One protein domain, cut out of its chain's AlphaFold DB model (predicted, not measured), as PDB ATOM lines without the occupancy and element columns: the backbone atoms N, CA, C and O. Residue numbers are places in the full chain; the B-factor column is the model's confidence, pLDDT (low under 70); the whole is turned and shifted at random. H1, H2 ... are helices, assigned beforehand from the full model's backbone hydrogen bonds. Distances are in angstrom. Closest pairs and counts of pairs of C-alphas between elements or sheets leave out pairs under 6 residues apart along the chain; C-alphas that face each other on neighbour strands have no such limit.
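This is residues 10 to 81 of the 88 residues of an uncharacterized protein of Cyanobium sp (UniProt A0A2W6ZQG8). One long helix, H5, makes the longest axis, and four short helices pack along one side of it. H1, H2 and H3 cross it, while H4 folds back beside its first half in a helical hairpin. The printed part has 72 residues, with five named helices in the order H1 to H5 and no named strand; its class is all helix. It is compact, with a radius of gyration of the C-alphas of 12.0 A, and spans 35 by 29 by 18 A.

Look first at H1, residues 12 to 18: at Gly 13 and Val 72, with C-alphas 5.9 A apart, it touches H5, residues 58 to 81, about perpendicular at 77 degrees. H2, residues 21 to 26, touches H5 at Val 22 and Ala 75, the closest C-alphas at 6.5 A. H2 forms a hairpin with H3, residues 33 to 42, opposite ways at a tilt of 38 degrees, only just steep; their closest C-alphas, of Leu 26 and Ser 36, are 5.7 A apart. H3 touches H5 at Leu 39 and Ala 71, with these closest C-alphas 5.2 A apart. H3 touches H4, residues 45 to 53, only at the corner, at Ile 42 and Met 48, 5.0 A between C-alphas. H4 touches H5 with a shallow tilt of 29 degrees, opposite ways; C-alphas 52 and 64 are closest at 6.1 A. Every O i to N i+4 pair is within hydrogen-bond range in H1, H2, H4 and H5, and 4 of 6 in H3.

Find C-alpha 12 at (124.358, 113.019, 133.808), where H1 begins. H3 is 15.0 A long and H4 12.2 A. H5 runs 34.6 A from C-alpha 58 at (148.465, 115.281, 143.656) to C-alpha 81 at (121.949, 119.267, 121.758).

The two farthest C-alphas, of Gly 57 and Ala 81, are 36.1 A apart. The printed part has no cut and no long link, and no printed residue is under 70 in pLDDT.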
ATOM      1  N   GLY A  10     121.412 108.151 138.449       82.12
ATOM      2  CA  GLY A  10     120.522 109.199 137.935       82.12
ATOM      3  C   GLY A  10     121.221 110.489 137.481       82.12
ATOM      4  O   GLY A  10     120.601 111.292 136.794       82.12
ATOM      5  N   GLY A  11     122.506 110.690 137.786       87.50
ATOM      6  CA  GLY A  11     123.268 111.850 137.318       87.50
ATOM      7  C   GLY A  11     123.645 111.777 135.834       87.50
ATOM      8  O   GLY A  11     123.694 110.702 135.240       87.50
ATOM      9  N   THR A  12     123.999 112.921 135.237       90.75
ATOM     10  CA  THR A  12     124.358 113.019 133.808       90.75
ATOM     11  C   THR A  12     125.454 112.039 133.392       90.75
ATOM     12  O   THR A  12     125.337 111.409 132.346       90.75
ATOM     13  N   GLY A  13     126.510 111.879 134.198       89.81
ATOM     14  CA  GLY A  13     127.574 110.925 133.886       89.81
ATOM     15  C   GLY A  13     127.062 109.487 133.837       89.81
ATOM     16  O   GLY A  13     127.393 108.762 132.902       89.81
ATOM     17  N   ALA A  14     126.223 109.079 134.796       90.94
ATOM     18  CA  ALA A  14     125.648 107.734 134.816       90.94
ATOM     19  C   ALA A  14     124.797 107.482 133.563       90.94
ATOM     20  O   ALA A  14     125.025 106.503 132.857       90.94
ATOM     21  N   GLN A  15     123.919 108.427 133.210       92.88
ATOM     22  CA  GLN A  15     123.089 108.333 132.004       92.88
ATOM     23  C   GLN A  15     123.933 108.252 130.720       92.88
ATOM     24  O   GLN A  15     123.629 107.469 129.821       92.88
ATOM     25  N   LEU A  16     125.024 109.025 130.628       93.88
ATOM     26  CA  LEU A  16     125.944 108.990 129.485       93.88
ATOM     27  C   LEU A  16     126.566 107.603 129.263       93.88
ATOM     28  O   LEU A  16     126.786 107.220 128.112       93.88
ATOM     29  N   TRP A  17     126.851 106.860 130.332       90.81
ATOM     30  CA  TRP A  17     127.400 105.506 130.248       90.81
ATOM     31  C   TRP A  17     126.336 104.439 130.039       90.81
ATOM     32  O   TRP A  17     126.475 103.624 129.130       90.81
ATOM     33  N   GLU A  18     125.261 104.466 130.826       91.81
ATOM     34  CA  GLU A  18     124.155 103.506 130.727       91.81
ATOM     35  C   GLU A  18     123.566 103.469 129.312       91.81
ATOM     36  O   GLU A  18     123.243 102.404 128.787       91.81
ATOM     37  N   LEU A  19     123.499 104.630 128.658       93.38
ATOM     38  CA  LEU A  19     122.982 104.781 127.299       93.38
ATOM     39  C   LEU A  19     124.078 104.732 126.217       93.38
ATOM     40  O   LEU A  19     123.799 105.005 125.049       93.38
ATOM     41  N   SER A  20     125.325 104.402 126.580       94.81
ATOM     42  CA  SER A  20     126.482 104.332 125.667       94.81
ATOM     43  C   SER A  20     126.678 105.598 124.813       94.81
ATOM     44  O   SER A  20     127.146 105.548 123.671       94.81
ATOM     45  N   LEU A  21     126.310 106.767 125.349       95.94
ATOM     46  CA  LEU A  21     126.301 108.026 124.604       95.94
ATOM     47  C   LEU A  21     127.705 108.568 124.370       95.94
ATOM     48  O   LEU A  21     127.927 109.206 123.345       95.94
ATOM     49  N   VAL A  22     128.663 108.295 125.262       96.50
ATOM     50  CA  VAL A  22     130.059 108.709 125.044       96.50
ATOM     51  C   VAL A  22     130.643 107.990 123.828       96.50
ATOM     52  O   VAL A  22     131.133 108.650 122.916       96.50
ATOM     53  N   SER A  23     130.507 106.663 123.747       96.50
ATOM     54  CA  SER A  23     130.930 105.895 122.570       96.50
ATOM     55  C   SER A  23     130.163 106.310 121.314       96.50
ATOM     56  O   SER A  23     130.747 106.420 120.239       96.50
ATOM     57  N   ARG A  24     128.864 106.614 121.426       96.88
ATOM     58  CA  ARG A  24     128.090 107.145 120.295       96.88
ATOM     59  C   ARG A  24     128.619 108.498 119.806       96.88
ATOM     60  O   ARG A  24     128.705 108.696 118.600       96.88
ATOM     61  N   LEU A  25     128.985 109.407 120.714       96.94
ATOM     62  CA  LEU A  25     129.603 110.695 120.380       96.94
ATOM     63  C   LEU A  25     130.986 110.509 119.746       96.94
ATOM     64  O   LEU A  25     131.293 111.181 118.772       96.94
ATOM     65  N   LEU A  26     131.804 109.584 120.251       97.00
ATOM     66  CA  LEU A  26     133.132 109.296 119.693       97.00
ATOM     67  C   LEU A  26     133.078 108.745 118.259       97.00
ATOM     68  O   LEU A  26     134.029 108.925 117.505       97.00
ATOM     69  N   ASN A  27     131.969 108.107 117.880       96.44
ATOM     70  CA  ASN A  27     131.729 107.613 116.523       96.44
ATOM     71  C   ASN A  27     130.995 108.622 115.618       96.44
ATOM     72  O   ASN A  27     130.757 108.327 114.447       96.44
ATOM     73  N   ASP A  28     130.602 109.791 116.132       95.62
ATOM     74  CA  ASP A  28     129.932 110.828 115.346       95.62
ATOM     75  C   ASP A  28     130.981 111.664 114.582       95.62
ATOM     76  O   ASP A  28     131.762 112.382 115.211       95.62
ATOM     77  N   PRO A  29     131.000 111.634 113.233       92.88
ATOM     78  CA  PRO A  29     131.996 112.355 112.438       92.88
ATOM     79  C   PRO A  29     131.883 113.882 112.556       92.88
ATOM     80  O   PRO A  29     132.798 114.595 112.149       92.88
ATOM     81  N   ALA A  30     130.784 114.410 113.107       94.69
ATOM     82  CA  ALA A  30     130.649 115.834 113.403       94.69
ATOM     83  C   ALA A  30     131.437 116.265 114.657       94.69
ATOM     84  O   ALA A  30     131.553 117.465 114.927       94.69
ATOM     85  N   ILE A  31     131.961 115.321 115.445       94.88
ATOM     86  CA  ILE A  31     132.813 115.611 116.598       94.88
ATOM     87  C   ILE A  31     134.264 115.750 116.131       94.88
ATOM     88  O   ILE A  31     134.887 114.801 115.669       94.88
ATOM     89  N   GLY A  32     134.819 116.954 116.272       94.56
ATOM     90  CA  GLY A  32     136.218 117.207 115.928       94.56
ATOM     91  C   GLY A  32     137.206 116.557 116.904       94.56
ATOM     92  O   GLY A  32     136.915 116.407 118.094       94.56
ATOM     93  N   ASP A  33     138.420 116.277 116.420       94.94
ATOM     94  CA  ASP A  33     139.486 115.544 117.129       94.94
ATOM     95  C   ASP A  33     139.760 116.039 118.552       94.94
ATOM     96  O   ASP A  33     139.988 115.254 119.474       94.94
ATOM     97  N   ARG A  34     139.716 117.361 118.759       95.69
ATOM     98  CA  ARG A  34     139.924 117.967 120.080       95.69
ATOM     99  C   ARG A  34     138.870 117.508 121.086       95.69
ATOM    100  O   ARG A  34     139.214 117.216 122.230       95.69
ATOM    101  N   THR A  35     137.606 117.487 120.674       97.12
ATOM    102  CA  THR A  35     136.491 117.053 121.516       97.12
ATOM    103  C   THR A  35     136.543 115.544 121.694       97.12
ATOM    104  O   THR A  35     136.458 115.086 122.828       97.12
ATOM    105  N   SER A  36     136.819 114.773 120.640       96.62
ATOM    106  CA  SER A  36     137.007 113.319 120.749       96.62
ATOM    107  C   SER A  36     138.103 112.954 121.754       96.62
ATOM    108  O   SER A  36     137.885 112.135 122.641       96.62
ATOM    109  N   GLY A  37     139.253 113.636 121.717       96.69
ATOM    110  CA  GLY A  37     140.336 113.428 122.683       96.69
ATOM    111  C   GLY A  37     140.015 113.889 124.113       96.69
ATOM    112  O   GLY A  37     140.680 113.471 125.062       96.69
ATOM    113  N   LEU A  38     139.019 114.759 124.302       97.56
ATOM    114  CA  LEU A  38     138.473 115.064 125.624       97.56
ATOM    115  C   LEU A  38     137.536 113.944 126.088       97.56
ATOM    116  O   LEU A  38     137.692 113.473 127.207       97.56
ATOM    117  N   LEU A  39     136.605 113.504 125.238       97.69
ATOM    118  CA  LEU A  39     135.598 112.498 125.584       97.69
ATOM    119  C   LEU A  39     136.196 111.101 125.797       97.69
ATOM    120  O   LEU A  39     135.725 110.364 126.656       97.69
ATOM    121  N   ALA A  40     137.275 110.757 125.091       96.88
ATOM    122  CA  ALA A  40     137.934 109.456 125.210       96.88
ATOM    123  C   ALA A  40     138.406 109.138 126.643       96.88
ATOM    124  O   ALA A  40     138.476 107.976 127.030       96.88
ATOM    125  N   VAL A  41     138.692 110.155 127.469       96.44
ATOM    126  CA  VAL A  41     139.120 109.933 128.866       96.44
ATOM    127  C   VAL A  41     137.977 109.488 129.783       96.44
ATOM    128  O   VAL A  41     138.236 109.139 130.930       96.44
ATOM    129  N   ILE A  42     136.731 109.540 129.309       95.81
ATOM    130  CA  ILE A  42     135.530 109.097 130.026       95.81
ATOM    131  C   ILE A  42     134.716 108.085 129.212       95.81
ATOM    132  O   ILE A  42     133.548 107.878 129.523       95.81
ATOM    133  N   GLU A  43     135.287 107.489 128.156       94.81
ATOM    134  CA  GLU A  43     134.560 106.532 127.310       94.81
ATOM    135  C   GLU A  43     133.986 105.380 128.136       94.81
ATOM    136  O   GLU A  43     132.808 105.053 128.008       94.81
ATOM    137  N   THR A  44     134.804 104.834 129.034       91.25
ATOM    138  CA  THR A  44     134.406 103.813 129.999       91.25
ATOM    139  C   THR A  44     134.925 104.170 131.399       91.25
ATOM    140  O   THR A  44     135.845 104.995 131.526       91.25
ATOM    141  N   PRO A  45     134.385 103.545 132.463       87.12
ATOM    142  CA  PRO A  45     134.933 103.672 133.813       87.12
ATOM    143  C   PRO A  45     136.431 103.345 133.869       87.12
ATOM    144  O   PRO A  45     137.215 104.096 134.450       87.12
ATOM    145  N   GLU A  46     136.852 102.280 133.189       90.50
ATOM    146  CA  GLU A  46     138.236 101.805 133.153       90.50
ATOM    147  C   GLU A  46     139.154 102.787 132.421       90.50
ATOM    148  O   GLU A  46     140.287 103.010 132.854       90.50
ATOM    149  N   ALA A  47     138.681 103.412 131.337       93.75
ATOM    150  CA  ALA A  47     139.431 104.445 130.627       93.75
ATOM    151  C   ALA A  47     139.710 105.650 131.539       93.75
ATOM    152  O   ALA A  47     140.843 106.144 131.597       93.75
ATOM    153  N   MET A  48     138.704 106.079 132.305       94.50
ATOM    154  CA  MET A  48     138.849 107.163 133.271       94.50
ATOM    155  C   MET A  48     139.793 106.784 134.414       94.50
ATOM    156  O   MET A  48     140.689 107.560 134.757       94.50
ATOM    157  N   GLU A  49     139.629 105.599 135.000       92.75
ATOM    158  CA  GLU A  49     140.502 105.121 136.073       92.75
ATOM    159  C   GLU A  49     141.953 105.012 135.604       92.75
ATOM    160  O   GLU A  49     142.848 105.573 136.239       92.75
ATOM    161  N   ALA A  50     142.196 104.399 134.445       94.81
ATOM    162  CA  ALA A  50     143.525 104.319 133.849       94.81
ATOM    163  C   ALA A  50     144.111 105.711 133.565       94.81
ATOM    164  O   ALA A  50     145.311 105.932 133.760       94.81
ATOM    165  N   TYR A  51     143.289 106.669 133.131       96.00
ATOM    166  CA  TYR A  51     143.724 108.044 132.902       96.00
ATOM    167  C   TYR A  51     144.151 108.750 134.199       96.00
ATOM    168  O   TYR A  51     145.158 109.468 134.197       96.00
ATOM    169  N   LEU A  52     143.435 108.530 135.306       95.25
ATOM    170  CA  LEU A  52     143.746 109.094 136.626       95.25
ATOM    171  C   LEU A  52     144.958 108.416 137.281       95.25
ATOM    172  O   LEU A  52     145.803 109.099 137.865       95.25
ATOM    173  N   LEU A  53     145.082 107.092 137.143       95.88
ATOM    174  CA  LEU A  53     146.193 106.302 137.685       95.88
ATOM    175  C   LEU A  53     147.550 106.687 137.081       95.88
ATOM    176  O   LEU A  53     148.577 106.530 137.730       95.88
ATOM    177  N   ARG A  54     147.566 107.256 135.870       95.06
ATOM    178  CA  ARG A  54     148.782 107.793 135.229       95.06
ATOM    179  C   ARG A  54     149.221 109.162 135.769       95.06
ATOM    180  O   ARG A  54     150.117 109.778 135.191       95.06
ATOM    181  N   SER A  55     148.575 109.677 136.816       95.44
ATOM    182  CA  SER A  55     148.971 110.940 137.438       95.44
ATOM    183  C   SER A  55     150.349 110.845 138.102       95.44
ATOM    184  O   SER A  55     150.683 109.848 138.733       95.44
ATOM    185  N   GLN A  56     151.155 111.903 137.982       95.38
ATOM    186  CA  GLN A  56     152.512 111.960 138.560       95.38
ATOM    187  C   GLN A  56     152.577 112.710 139.903       95.38
ATOM    188  O   GLN A  56     153.615 113.242 140.286       95.38
ATOM    189  N   GLY A  57     151.456 112.796 140.620       94.88
ATOM    190  CA  GLY A  57     151.356 113.513 141.890       94.88
ATOM    191  C   GLY A  57     149.987 114.153 142.094       94.88
ATOM    192  O   GLY A  57     149.130 114.126 141.209       94.88
ATOM    193  N   GLN A  58     149.779 114.758 143.265       93.94
ATOM    194  CA  GLN A  58     148.465 115.281 143.656       93.94
ATOM    195  C   GLN A  58     147.955 116.397 142.735       93.94
ATOM    196  O   GLN A  58     146.773 116.413 142.395       93.94
ATOM    197  N   ASP A  59     148.818 117.312 142.292       96.62
ATOM    198  CA  ASP A  59     148.393 118.401 141.403       96.62
ATOM    199  C   ASP A  59     148.060 117.904 139.997       96.62
ATOM    200  O   ASP A  59     147.116 118.389 139.371       96.62
ATOM    201  N   ASP A  60     148.787 116.896 139.512       96.88
ATOM    202  CA  ASP A  60     148.469 116.268 138.233       96.88
ATOM    203  C   ASP A  60     147.158 115.489 138.302       96.88
ATOM    204  O   ASP A  60     146.315 115.613 137.415       96.88
ATOM    205  N   LEU A  61     146.932 114.769 139.403       96.12
ATOM    206  CA  LEU A  61     145.668 114.092 139.663       96.12
ATOM    207  C   LEU A  61     144.497 115.082 139.675       96.12
ATOM    208  O   LEU A  61     143.484 114.818 139.034       96.12
ATOM    209  N   LYS A  62     144.636 116.245 140.327       95.19
ATOM    210  CA  LYS A  62     143.607 117.302 140.321       95.19
ATOM    211  C   LYS A  62     143.327 117.824 138.912       95.19
ATOM    212  O   LYS A  62     142.164 117.973 138.541       95.19
ATOM    213  N   ARG A  63     144.366 118.080 138.106       96.81
ATOM    214  CA  ARG A  63     144.199 118.516 136.706       96.81
ATOM    215  C   ARG A  63     143.492 117.457 135.861       96.81
ATOM    216  O   ARG A  63     142.585 117.790 135.102       96.81
ATOM    217  N   ARG A  64     143.875 116.187 136.009       97.06
ATOM    218  CA  ARG A  64     143.247 115.060 135.305       97.06
ATOM    219  C   ARG A  64     141.794 114.870 135.734       97.06
ATOM    220  O   ARG A  64     140.936 114.749 134.871       97.06
ATOM    221  N   ALA A  65     141.514 114.951 137.033       96.00
ATOM    222  CA  ALA A  65     140.162 114.903 137.577       96.00
ATOM    223  C   ALA A  65     139.280 116.026 137.017       96.00
ATOM    224  O   ALA A  65     138.175 115.763 136.550       96.00
ATOM    225  N   LYS A  66     139.794 117.264 136.985       96.25
ATOM    226  CA  LYS A  66     139.102 118.398 136.362       96.25
ATOM    227  C   LYS A  66     138.789 118.123 134.889       96.25
ATOM    228  O   LYS A  66     137.676 118.380 134.451       96.25
ATOM    229  N   ARG A  67     139.734 117.541 134.147       96.94
ATOM    230  CA  ARG A  67     139.510 117.171 132.745       96.94
ATOM    231  C   ARG A  67     138.402 116.123 132.580       96.94
ATOM    232  O   ARG A  67     137.620 116.236 131.647       96.94
ATOM    233  N   CYS A  68     138.294 115.142 133.479       96.69
ATOM    234  CA  CYS A  68     137.179 114.186 133.469       96.69
ATOM    235  C   CYS A  68     135.830 114.883 133.719       96.69
ATOM    236  O   CYS A  68     134.856 114.580 133.038       96.69
ATOM    237  N   VAL A  69     135.780 115.855 134.639       95.81
ATOM    238  CA  VAL A  69     134.576 116.675 134.877       95.81
ATOM    239  C   VAL A  69     134.190 117.459 133.620       95.81
ATOM    240  O   VAL A  69     133.037 117.406 133.197       95.81
ATOM    241  N   GLU A  70     135.152 118.145 132.998       97.12
ATOM    242  CA  GLU A  70     134.943 118.892 131.749       97.12
ATOM    243  C   GLU A  70     134.435 117.976 130.624       97.12
ATOM    244  O   GLU A  70     133.532 118.354 129.880       97.12
ATOM    245  N   ALA A  71     134.964 116.753 130.527       97.56
ATOM    246  CA  ALA A  71     134.522 115.775 129.541       97.56
ATOM    247  C   ALA A  71     133.066 115.336 129.759       97.56
ATOM    248  O   ALA A  71     132.307 115.272 128.794       97.56
ATOM    249  N   VAL A  72     132.650 115.083 131.007       95.88
ATOM    250  CA  VAL A  72     131.259 114.703 131.328       95.88
ATOM    251  C   VAL A  72     130.300 115.849 131.010       95.88
ATOM    252  O   VAL A  72     129.255 115.626 130.400       95.88
ATOM    253  N   GLN A  73     130.664 117.081 131.374       95.62
ATOM    254  CA  GLN A  73     129.861 118.269 131.077       95.62
ATOM    255  C   GLN A  73     129.697 118.477 129.567       95.62
ATOM    256  O   GLN A  73     128.587 118.715 129.090       95.62
ATOM    257  N   GLU A  74     130.784 118.345 128.807       97.62
ATOM    258  CA  GLU A  74     130.753 118.512 127.358       97.62
ATOM    259  C   GLU A  74     129.971 117.387 126.665       97.62
ATOM    260  O   GLU A  74     129.137 117.669 125.805       97.62
ATOM    261  N   ALA A  75     130.156 116.127 127.074       97.19
ATOM    262  CA  ALA A  75     129.353 115.012 126.574       97.19
ATOM    263  C   ALA A  75     127.860 115.217 126.862       97.19
ATOM    264  O   ALA A  75     127.033 115.034 125.968       97.19
ATOM    265  N   GLY A  76     127.513 115.659 128.075       96.00
ATOM    266  CA  GLY A  76     126.136 115.968 128.456       96.00
ATOM    267  C   GLY A  76     125.534 117.059 127.573       96.00
ATOM    268  O   GLY A  76     124.455 116.876 127.008       96.00
ATOM    269  N   ARG A  77     126.266 118.162 127.363       96.44
ATOM    270  CA  ARG A  77     125.857 119.252 126.464       96.44
ATOM    271  C   ARG A  77     125.630 118.758 125.033       96.44
ATOM    272  O   ARG A  77     124.628 119.111 124.414       96.44
ATOM    273  N   LEU A  78     126.541 117.939 124.506       97.00
ATOM    274  CA  LEU A  78     126.467 117.393 123.148       97.00
ATOM    275  C   LEU A  78     125.316 116.400 122.970       97.00
ATOM    276  O   LEU A  78     124.688 116.398 121.909       97.00
ATOM    277  N   ALA A  79     125.040 115.583 123.986       96.31
ATOM    278  CA  ALA A  79     123.915 114.659 124.007       96.31
ATOM    279  C   ALA A  79     122.572 115.404 124.096       96.31
ATOM    280  O   ALA A  79     121.655 115.083 123.342       96.31
ATOM    281  N   CYS A  80     122.475 116.448 124.927       95.31
ATOM    282  CA  CYS A  80     121.288 117.308 125.005       95.31
ATOM    283  C   CYS A  80     121.024 118.032 123.680       95.31
ATOM    284  O   CYS A  80     119.904 118.024 123.180       95.31
ATOM    285  N   ALA A  81     122.064 118.594 123.055       95.44
ATOM    286  CA  ALA A  81     121.949 119.267 121.758       95.44
ATOM    287  C   ALA A  81     121.452 118.338 120.633       95.44
ATOM    288  O   ALA A  81     120.901 118.807 119.641       95.44
TER     289      ALA A  81